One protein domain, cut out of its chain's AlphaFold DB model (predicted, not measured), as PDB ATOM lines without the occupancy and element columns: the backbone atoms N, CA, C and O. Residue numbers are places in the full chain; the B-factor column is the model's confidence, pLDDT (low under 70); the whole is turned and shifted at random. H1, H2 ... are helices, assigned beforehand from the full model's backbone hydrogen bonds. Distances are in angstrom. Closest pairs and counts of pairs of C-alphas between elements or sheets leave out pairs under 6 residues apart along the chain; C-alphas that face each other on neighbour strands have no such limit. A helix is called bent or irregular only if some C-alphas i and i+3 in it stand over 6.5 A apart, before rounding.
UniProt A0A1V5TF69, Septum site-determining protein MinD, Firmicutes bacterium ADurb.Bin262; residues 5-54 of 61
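Overview. This is residues 5 to 54 of the 61 residues of the protein "Septum site-determining protein MinD" of Firmicutes bacterium ADurb.Bin262 (UniProt A0A1V5TF69). Three helices that do not pack into a common core are strung along a loose, folded-back chain: the longest, H3, has H2 set crosswise near its first end, and H1 lies well away from both at the far end of a long link. The chain runs from H1 through residues 12 to 22 to H2, then folds back through residues 32 to 39 into H3, while residues 8 to 14, of which 8 to 11 belong to H1, stick out from the rest. The printed part has 50 residues, with three named helices in the order H1, H2, H3 and no named strand. The class is all helix, with 29 of the 50 printed residues in the helices. The whole is loose, with a radius of gyration of the C-alphas of 13.1 A, and the C-alphas span 36 by 24 by 16 A along their three main axes.

Arrangement. H3, residues 40 to 52, and H2, residues 23 to 31, are close but not clearly touching, with 1 pair of C-alphas within 8 A. That closest pair is the C-alphas of Val 25 and Ala 41, 7.5 A apart. The lines of H2 and H3 are about perpendicular, at 83 degrees, and their centres are 17.4 A apart. H1, residues 5 to 11, is apart from H3. H1 and H2 are apart too, though they follow each other in the chain. In H1, H2 and H3 every backbone O i to N i+4 pair is within hydrogen-bond range.

Along the chain. H3 has 13 residues, Pro 40 to Leu 52, and measures 18.6 A from first to last C-alpha. It begins at C-alpha 40, (31.871, 22.899, -12.954), and ends at C-alpha 52, (48.427, 23.286, -4.423). H2 has 9 residues, Pro 23 to Lys 31, and measures 12.8 A from first to last C-alpha. H1 has 7 residues, Asp 5 to Thr 11, and measures 10.1 A; its first C-alpha is at (42.314, 41.145, -13.391). None of the three helices is bent.

Size, cuts and confidence. The two C-alphas farthest apart are those of Asp 9 and Lys 31, at 36.7 A. The first and last printed C-alphas, of Asp 5 and Gly 54, are 23.3 A apart. The link from H1 to H2 is long, with 11 residues, and the link from H2 to H3 is short, with 8. Residues 8 to 14 stand free, with no C-alpha 8 or more residues away along the chain within 10 A. The printed part has no cut. The mean pLDDT of the printed part is 93.6, and no printed residue is under 70.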
ATOM      1  N   ASP A   5      41.122  40.301 -13.249       87.62
ATOM      2  CA  ASP A   5      42.314  41.145 -13.391       87.62
ATOM      3  C   ASP A   5      42.446  42.149 -12.234       87.62
ATOM      4  O   ASP A   5      43.514  42.288 -11.648       87.62
ATOM      5  N   GLU A   6      41.338  42.774 -11.824       90.50
ATOM      6  CA  GLU A   6      41.321  43.742 -10.720       90.50
ATOM      7  C   GLU A   6      41.692  43.078  -9.385       90.50
ATOM      8  O   GLU A   6      42.445  43.638  -8.589       90.50
ATOM      9  N   VAL A   7      41.226  41.846  -9.149       89.19
ATOM     10  CA  VAL A   7      41.580  41.074  -7.948       89.19
ATOM     11  C   VAL A   7      43.068  40.719  -7.933       89.19
ATOM     12  O   VAL A   7      43.710  40.794  -6.881       89.19
ATOM     13  N   ILE A   8      43.629  40.338  -9.083       90.44
ATOM     14  CA  ILE A   8      45.060  40.037  -9.209       90.44
ATOM     15  C   ILE A   8      45.882  41.293  -8.911       90.44
ATOM     16  O   ILE A   8      46.781  41.240  -8.069       90.44
ATOM     17  N   ASP A   9      45.531  42.421  -9.528       92.44
ATOM     18  CA  ASP A   9      46.248  43.688  -9.374       92.44
ATOM     19  C   ASP A   9      46.192  44.213  -7.932       92.44
ATOM     20  O   ASP A   9      47.200  44.672  -7.393       92.44
ATOM     21  N   MET A  10      45.036  44.103  -7.270       93.62
ATOM     22  CA  MET A  10      44.865  44.551  -5.884       93.62
ATOM     23  C   MET A  10      45.600  43.673  -4.868       93.62
ATOM     24  O   MET A  10      46.067  44.178  -3.847       93.62
ATOM     25  N   THR A  11      45.659  42.358  -5.096       93.06
ATOM     26  CA  THR A  11      46.255  41.423  -4.127       93.06
ATOM     27  C   THR A  11      47.750  41.222  -4.345       93.06
ATOM     28  O   THR A  11      48.459  40.910  -3.390       93.06
ATOM     29  N   GLY A  12      48.244  41.376  -5.578       92.56
ATOM     30  CA  GLY A  12      49.623  41.046  -5.943       92.56
ATOM     31  C   GLY A  12      49.943  39.551  -5.816       92.56
ATOM     32  O   GLY A  12      51.113  39.172  -5.752       92.56
ATOM     33  N   ILE A  13      48.918  38.694  -5.744       91.38
ATOM     34  CA  ILE A  13      49.054  37.245  -5.566       91.38
ATOM     35  C   ILE A  13      48.753  36.539  -6.890       91.38
ATOM     36  O   ILE A  13      47.914  36.960  -7.684       91.38
ATOM     37  N   ARG A  14      49.438  35.416  -7.129       89.19
ATOM     38  CA  ARG A  14      49.186  34.558  -8.288       89.19
ATOM     39  C   ARG A  14      47.797  33.917  -8.196       89.19
ATOM     40  O   ARG A  14      47.524  33.178  -7.254       89.19
ATOM     41  N   LEU A  15      46.975  34.110  -9.227       91.62
ATOM     42  CA  LEU A  15      45.730  33.367  -9.410       91.62
ATOM     43  C   LEU A  15      46.023  31.866  -9.563       91.62
ATOM     44  O   LEU A  15      46.767  31.463 -10.456       91.62
ATOM     45  N   ILE A  16      45.413  31.040  -8.711       93.25
ATOM     46  CA  ILE A  16      45.552  29.573  -8.761       93.25
ATOM     47  C   ILE A  16      44.279  28.856  -9.229       93.25
ATOM     48  O   ILE A  16      44.311  27.657  -9.500       93.25
ATOM     49  N   GLY A  17      43.162  29.569  -9.364       93.94
ATOM     50  CA  GLY A  17      41.927  29.030  -9.921       93.94
ATOM     51  C   GLY A  17      40.745  29.971  -9.748       93.94
ATOM     52  O   GLY A  17      40.791  30.900  -8.943       93.94
ATOM     53  N   VAL A  18      39.694  29.706 -10.519       93.06
ATOM     54  CA  VAL A  18      38.418  30.424 -10.487       93.06
ATOM     55  C   VAL A  18      37.328  29.378 -10.332       93.06
ATOM     56  O   VAL A  18      37.266  28.430 -11.111       93.06
ATOM     57  N   VAL A  19      36.493  29.525  -9.308       93.31
ATOM     58  CA  VAL A  19      35.348  28.638  -9.089       93.31
ATOM     59  C   VAL A  19      34.113  29.340  -9.655       93.31
ATOM     60  O   VAL A  19      33.782  30.423  -9.172       93.31
ATOM     61  N   PRO A  20      33.454  28.785 -10.689       92.00
ATOM     62  CA  PRO A  20      32.237  29.376 -11.228       92.00
ATOM     63  C   PRO A  20      31.089  29.265 -10.222       92.00
ATOM     64  O   PRO A  20      31.063  28.356  -9.389       92.00
ATOM     65  N   GLU A  21      30.113  30.164 -10.339       91.81
ATOM     66  CA  GLU A  21      28.872  30.075  -9.570       91.81
ATOM     67  C   GLU A  21      28.153  28.760  -9.902       91.81
ATOM     68  O   GLU A  21      27.870  28.467 -11.066       91.81
ATOM     69  N   ASP A  22      27.855  27.966  -8.875       93.69
ATOM     70  CA  ASP A  22      27.181  26.682  -9.022       93.69
ATOM     71  C   ASP A  22      26.134  26.494  -7.908       93.69
ATOM     72  O   ASP A  22      26.484  26.188  -6.761       93.69
ATOM     73  N   PRO A  23      24.831  26.619  -8.230       92.94
ATOM     74  CA  PRO A  23      23.751  26.463  -7.257       92.94
ATOM     75  C   PRO A  23      23.737  25.104  -6.544       92.94
ATOM     76  O   PRO A  23      23.233  24.996  -5.421       92.94
ATOM     77  N   VAL A  24      24.290  24.057  -7.169       93.56
ATOM     78  CA  VAL A  24      24.356  22.714  -6.578       93.56
ATOM     79  C   VAL A  24      25.289  22.701  -5.371       93.56
ATOM     80  O   VAL A  24      25.013  21.989  -4.404       93.56
ATOM     81  N   VAL A  25      26.346  23.521  -5.371       94.38
ATOM     82  CA  VAL A  25      27.266  23.651  -4.232       94.38
ATOM     83  C   VAL A  25      26.523  24.180  -3.008       94.38
ATOM     84  O   VAL A  25      26.578  23.560  -1.943       94.38
ATOM     85  N   ALA A  26      25.775  25.275  -3.161       92.31
ATOM     86  CA  ALA A  26      25.014  25.873  -2.065       92.31
ATOM     87  C   ALA A  26      23.945  24.908  -1.527       92.31
ATOM     88  O   ALA A  26      23.838  24.694  -0.317       92.31
ATOM     89  N   PHE A  27      23.193  24.268  -2.425       94.25
ATOM     90  CA  PHE A  27      22.147  23.318  -2.052       94.25
ATOM     91  C   PHE A  27      22.697  22.091  -1.311       94.25
ATOM     92  O   PHE A  27      22.147  21.693  -0.281       94.25
ATOM     93  N   ASN A  28      23.791  21.498  -1.798       95.62
ATOM     94  CA  ASN A  28      24.366  20.299  -1.189       95.62
ATOM     95  C   ASN A  28      25.074  20.594   0.135       95.62
ATOM     96  O   ASN A  28      24.982  19.776   1.049       95.62
ATOM     97  N   THR A  29      25.676  21.778   0.281       93.81
ATOM     98  CA  THR A  29      26.273  22.233   1.548       93.81
ATOM     99  C   THR A  29      25.240  22.238   2.676       93.81
ATOM    100  O   THR A  29      25.500  21.695   3.747       93.81
ATOM    101  N   VAL A  30      24.031  22.757   2.424       95.19
ATOM    102  CA  VAL A  30      22.940  22.776   3.421       95.19
ATOM    103  C   VAL A  30      22.462  21.365   3.780       95.19
ATOM    104  O   VAL A  30      22.035  21.117   4.905       95.19
ATOM    105  N   LYS A  31      22.538  20.424   2.836       95.62
ATOM    106  CA  LYS A  31      22.108  19.033   3.030       95.62
ATOM    107  C   LYS A  31      23.200  18.106   3.568       95.62
ATOM    108  O   LYS A  31      22.914  16.934   3.796       95.62
ATOM    109  N   GLY A  32      24.433  18.591   3.736       95.31
ATOM    110  CA  GLY A  32      25.579  17.752   4.099       95.31
ATOM    111  C   GLY A  32      25.913  16.693   3.041       95.31
ATOM    112  O   GLY A  32      26.405  15.620   3.377       95.31
ATOM    113  N   MET A  33      25.606  16.966   1.771       95.00
ATOM    114  CA  MET A  33      25.891  16.063   0.653       95.00
ATOM    115  C   MET A  33      27.130  16.536  -0.118       95.00
ATOM    116  O   MET A  33      27.394  17.738  -0.177       95.00
ATOM    117  N   PRO A  34      27.889  15.625  -0.749       92.06
ATOM    118  CA  PRO A  34      29.007  16.015  -1.599       92.06
ATOM    119  C   PRO A  34      28.522  16.737  -2.861       92.06
ATOM    120  O   PRO A  34      27.433  16.472  -3.376       92.06
ATOM    121  N   VAL A  35      29.349  17.634  -3.396       93.94
ATOM    122  CA  VAL A  35      29.121  18.237  -4.719       93.94
ATOM    123  C   VAL A  35      29.313  17.152  -5.793       93.94
ATOM    124  O   VAL A  35      30.267  16.377  -5.691       93.94
ATOM    125  N   PRO A  36      28.441  17.050  -6.816       93.69
ATOM    126  CA  PRO A  36      28.599  16.062  -7.881       93.69
ATOM    127  C   PRO A  36      29.938  16.220  -8.603       93.69
ATOM    128  O   PRO A  36      30.316  17.327  -8.964       93.69
ATOM    129  N   ALA A  37      30.646  15.127  -8.882       91.19
ATOM    130  CA  ALA A  37      31.977  15.191  -9.502       91.19
ATOM    131  C   ALA A  37      31.989  15.824 -10.912       91.19
ATOM    132  O   ALA A  37      33.026  16.284 -11.379       91.19
ATOM    133  N   ASN A  38      30.842  15.849 -11.594       90.31
ATOM    134  CA  ASN A  38      30.664  16.467 -12.908       90.31
ATOM    135  C   ASN A  38      30.249  17.950 -12.845       90.31
ATOM    136  O   ASN A  38      30.041  18.554 -13.896       90.31
ATOM    137  N   SER A  39      30.105  18.531 -11.650       93.81
ATOM    138  CA  SER A  39      29.834  19.961 -11.489       93.81
ATOM    139  C   SER A  39      31.039  20.798 -11.960       93.81
ATOM    140  O   SER A  39      32.190  20.427 -11.693       93.81
ATOM    141  N   PRO A  40      30.809  21.953 -12.614       92.81
ATOM    142  CA  PRO A  40      31.871  22.899 -12.954       92.81
ATOM    143  C   PRO A  40      32.690  23.341 -11.734       92.81
ATOM    144  O   PRO A  40      33.918  23.413 -11.809       92.81
ATOM    145  N   ALA A  41      32.032  23.574 -10.594       94.75
ATOM    146  CA  ALA A  41      32.705  23.936  -9.352       94.75
ATOM    147  C   ALA A  41      33.545  22.776  -8.800       94.75
ATOM    148  O   ALA A  41      34.692  22.990  -8.413       94.75
ATOM    149  N   ALA A  42      33.029  21.540  -8.829       94.62
ATOM    150  CA  ALA A  42      33.797  20.362  -8.415       94.62
ATOM    151  C   ALA A  42      35.087  20.208  -9.235       94.62
ATOM    152  O   ALA A  42      36.154  19.949  -8.675       94.62
ATOM    153  N   ARG A  43      35.012  20.435 -10.555       93.94
ATOM    154  CA  ARG A  43      36.195  20.413 -11.418       93.94
ATOM    155  C   ARG A  43      37.184  21.529 -11.076       93.94
ATOM    156  O   ARG A  43      38.380  21.261 -11.006       93.94
ATOM    157  N   ALA A  44      36.698  22.746 -10.838       95.19
ATOM    158  CA  ALA A  44      37.543  23.875 -10.454       95.19
ATOM    159  C   ALA A  44      38.268  23.625  -9.121       95.19
ATOM    160  O   ALA A  44      39.468  23.876  -9.024       95.19
ATOM    161  N   PHE A  45      37.575  23.072  -8.118       95.06
ATOM    162  CA  PHE A  45      38.189  22.694  -6.842       95.06
ATOM    163  C   PHE A  45      39.275  21.628  -7.013       95.06
ATOM    164  O   PHE A  45      40.338  21.755  -6.409       95.06
ATOM    165  N   ALA A  46      39.040  20.616  -7.854       94.94
ATOM    166  CA  ALA A  46      40.036  19.585  -8.141       94.94
ATOM    167  C   ALA A  46      41.291  20.171  -8.812       94.94
ATOM    168  O   ALA A  46      42.402  19.908  -8.360       94.94
ATOM    169  N   ASP A  47      41.121  21.028  -9.825       95.88
ATOM    170  CA  ASP A  47      42.248  21.679 -10.500       95.88
ATOM    171  C   ASP A  47      43.027  22.610  -9.532       95.88
ATOM    172  O   ASP A  47      44.249  22.725  -9.635       95.88
ATOM    173  N   ILE A  48      42.351  23.277  -8.583       96.50
ATOM    174  CA  ILE A  48      43.003  24.083  -7.527       96.50
ATOM    175  C   ILE A  48      43.814  23.191  -6.584       96.50
ATOM    176  O   ILE A  48      44.969  23.510  -6.302       96.50
ATOM    177  N   ALA A  49      43.233  22.086  -6.109       96.81
ATOM    178  CA  ALA A  49      43.916  21.142  -5.228       96.81
ATOM    179  C   ALA A  49      45.178  20.573  -5.891       96.81
ATOM    180  O   ALA A  49      46.248  20.606  -5.291       96.81
ATOM    181  N   GLU A  50      45.089  20.172  -7.162       96.94
ATOM    182  CA  GLU A  50      46.236  19.658  -7.913       96.94
ATOM    183  C   GLU A  50      47.363  20.700  -8.029       96.94
ATOM    184  O   GLU A  50      48.533  20.367  -7.851       96.94
ATOM    185  N   ARG A  51      47.041  21.986  -8.241       96.44
ATOM    186  CA  ARG A  51      48.053  23.063  -8.247       96.44
ATOM    187  C   ARG A  51      48.680  23.300  -6.874       96.44
ATOM    188  O   ARG A  51      49.872  23.593  -6.804       96.44
ATOM    189  N   LEU A  52      47.906  23.181  -5.793       96.50
ATOM    190  CA  LEU A  52      48.427  23.286  -4.423       96.50
ATOM    191  C   LEU A  52      49.392  22.139  -4.091       96.50
ATOM    192  O   LEU A  52      50.360  22.352  -3.365       96.50
ATOM    193  N   GLU A  53      49.172  20.959  -4.668       97.38
ATOM    194  CA  GLU A  53      50.055  19.790  -4.547       97.38
ATOM    195  C   GLU A  53      51.278  19.840  -5.488       97.38
ATOM    196  O   GLU A  53      52.106  18.930  -5.487       97.38
ATOM    197  N   GLY A  54      51.436  20.916  -6.268       96.25
ATOM    198  CA  GLY A  54      52.560  21.118  -7.189       96.25
ATOM    199  C   GLY A  54      52.335  20.575  -8.605       96.25
ATOM    200  O   GLY A  54      53.259  20.598  -9.421       96.25
TER     201      GLY A  54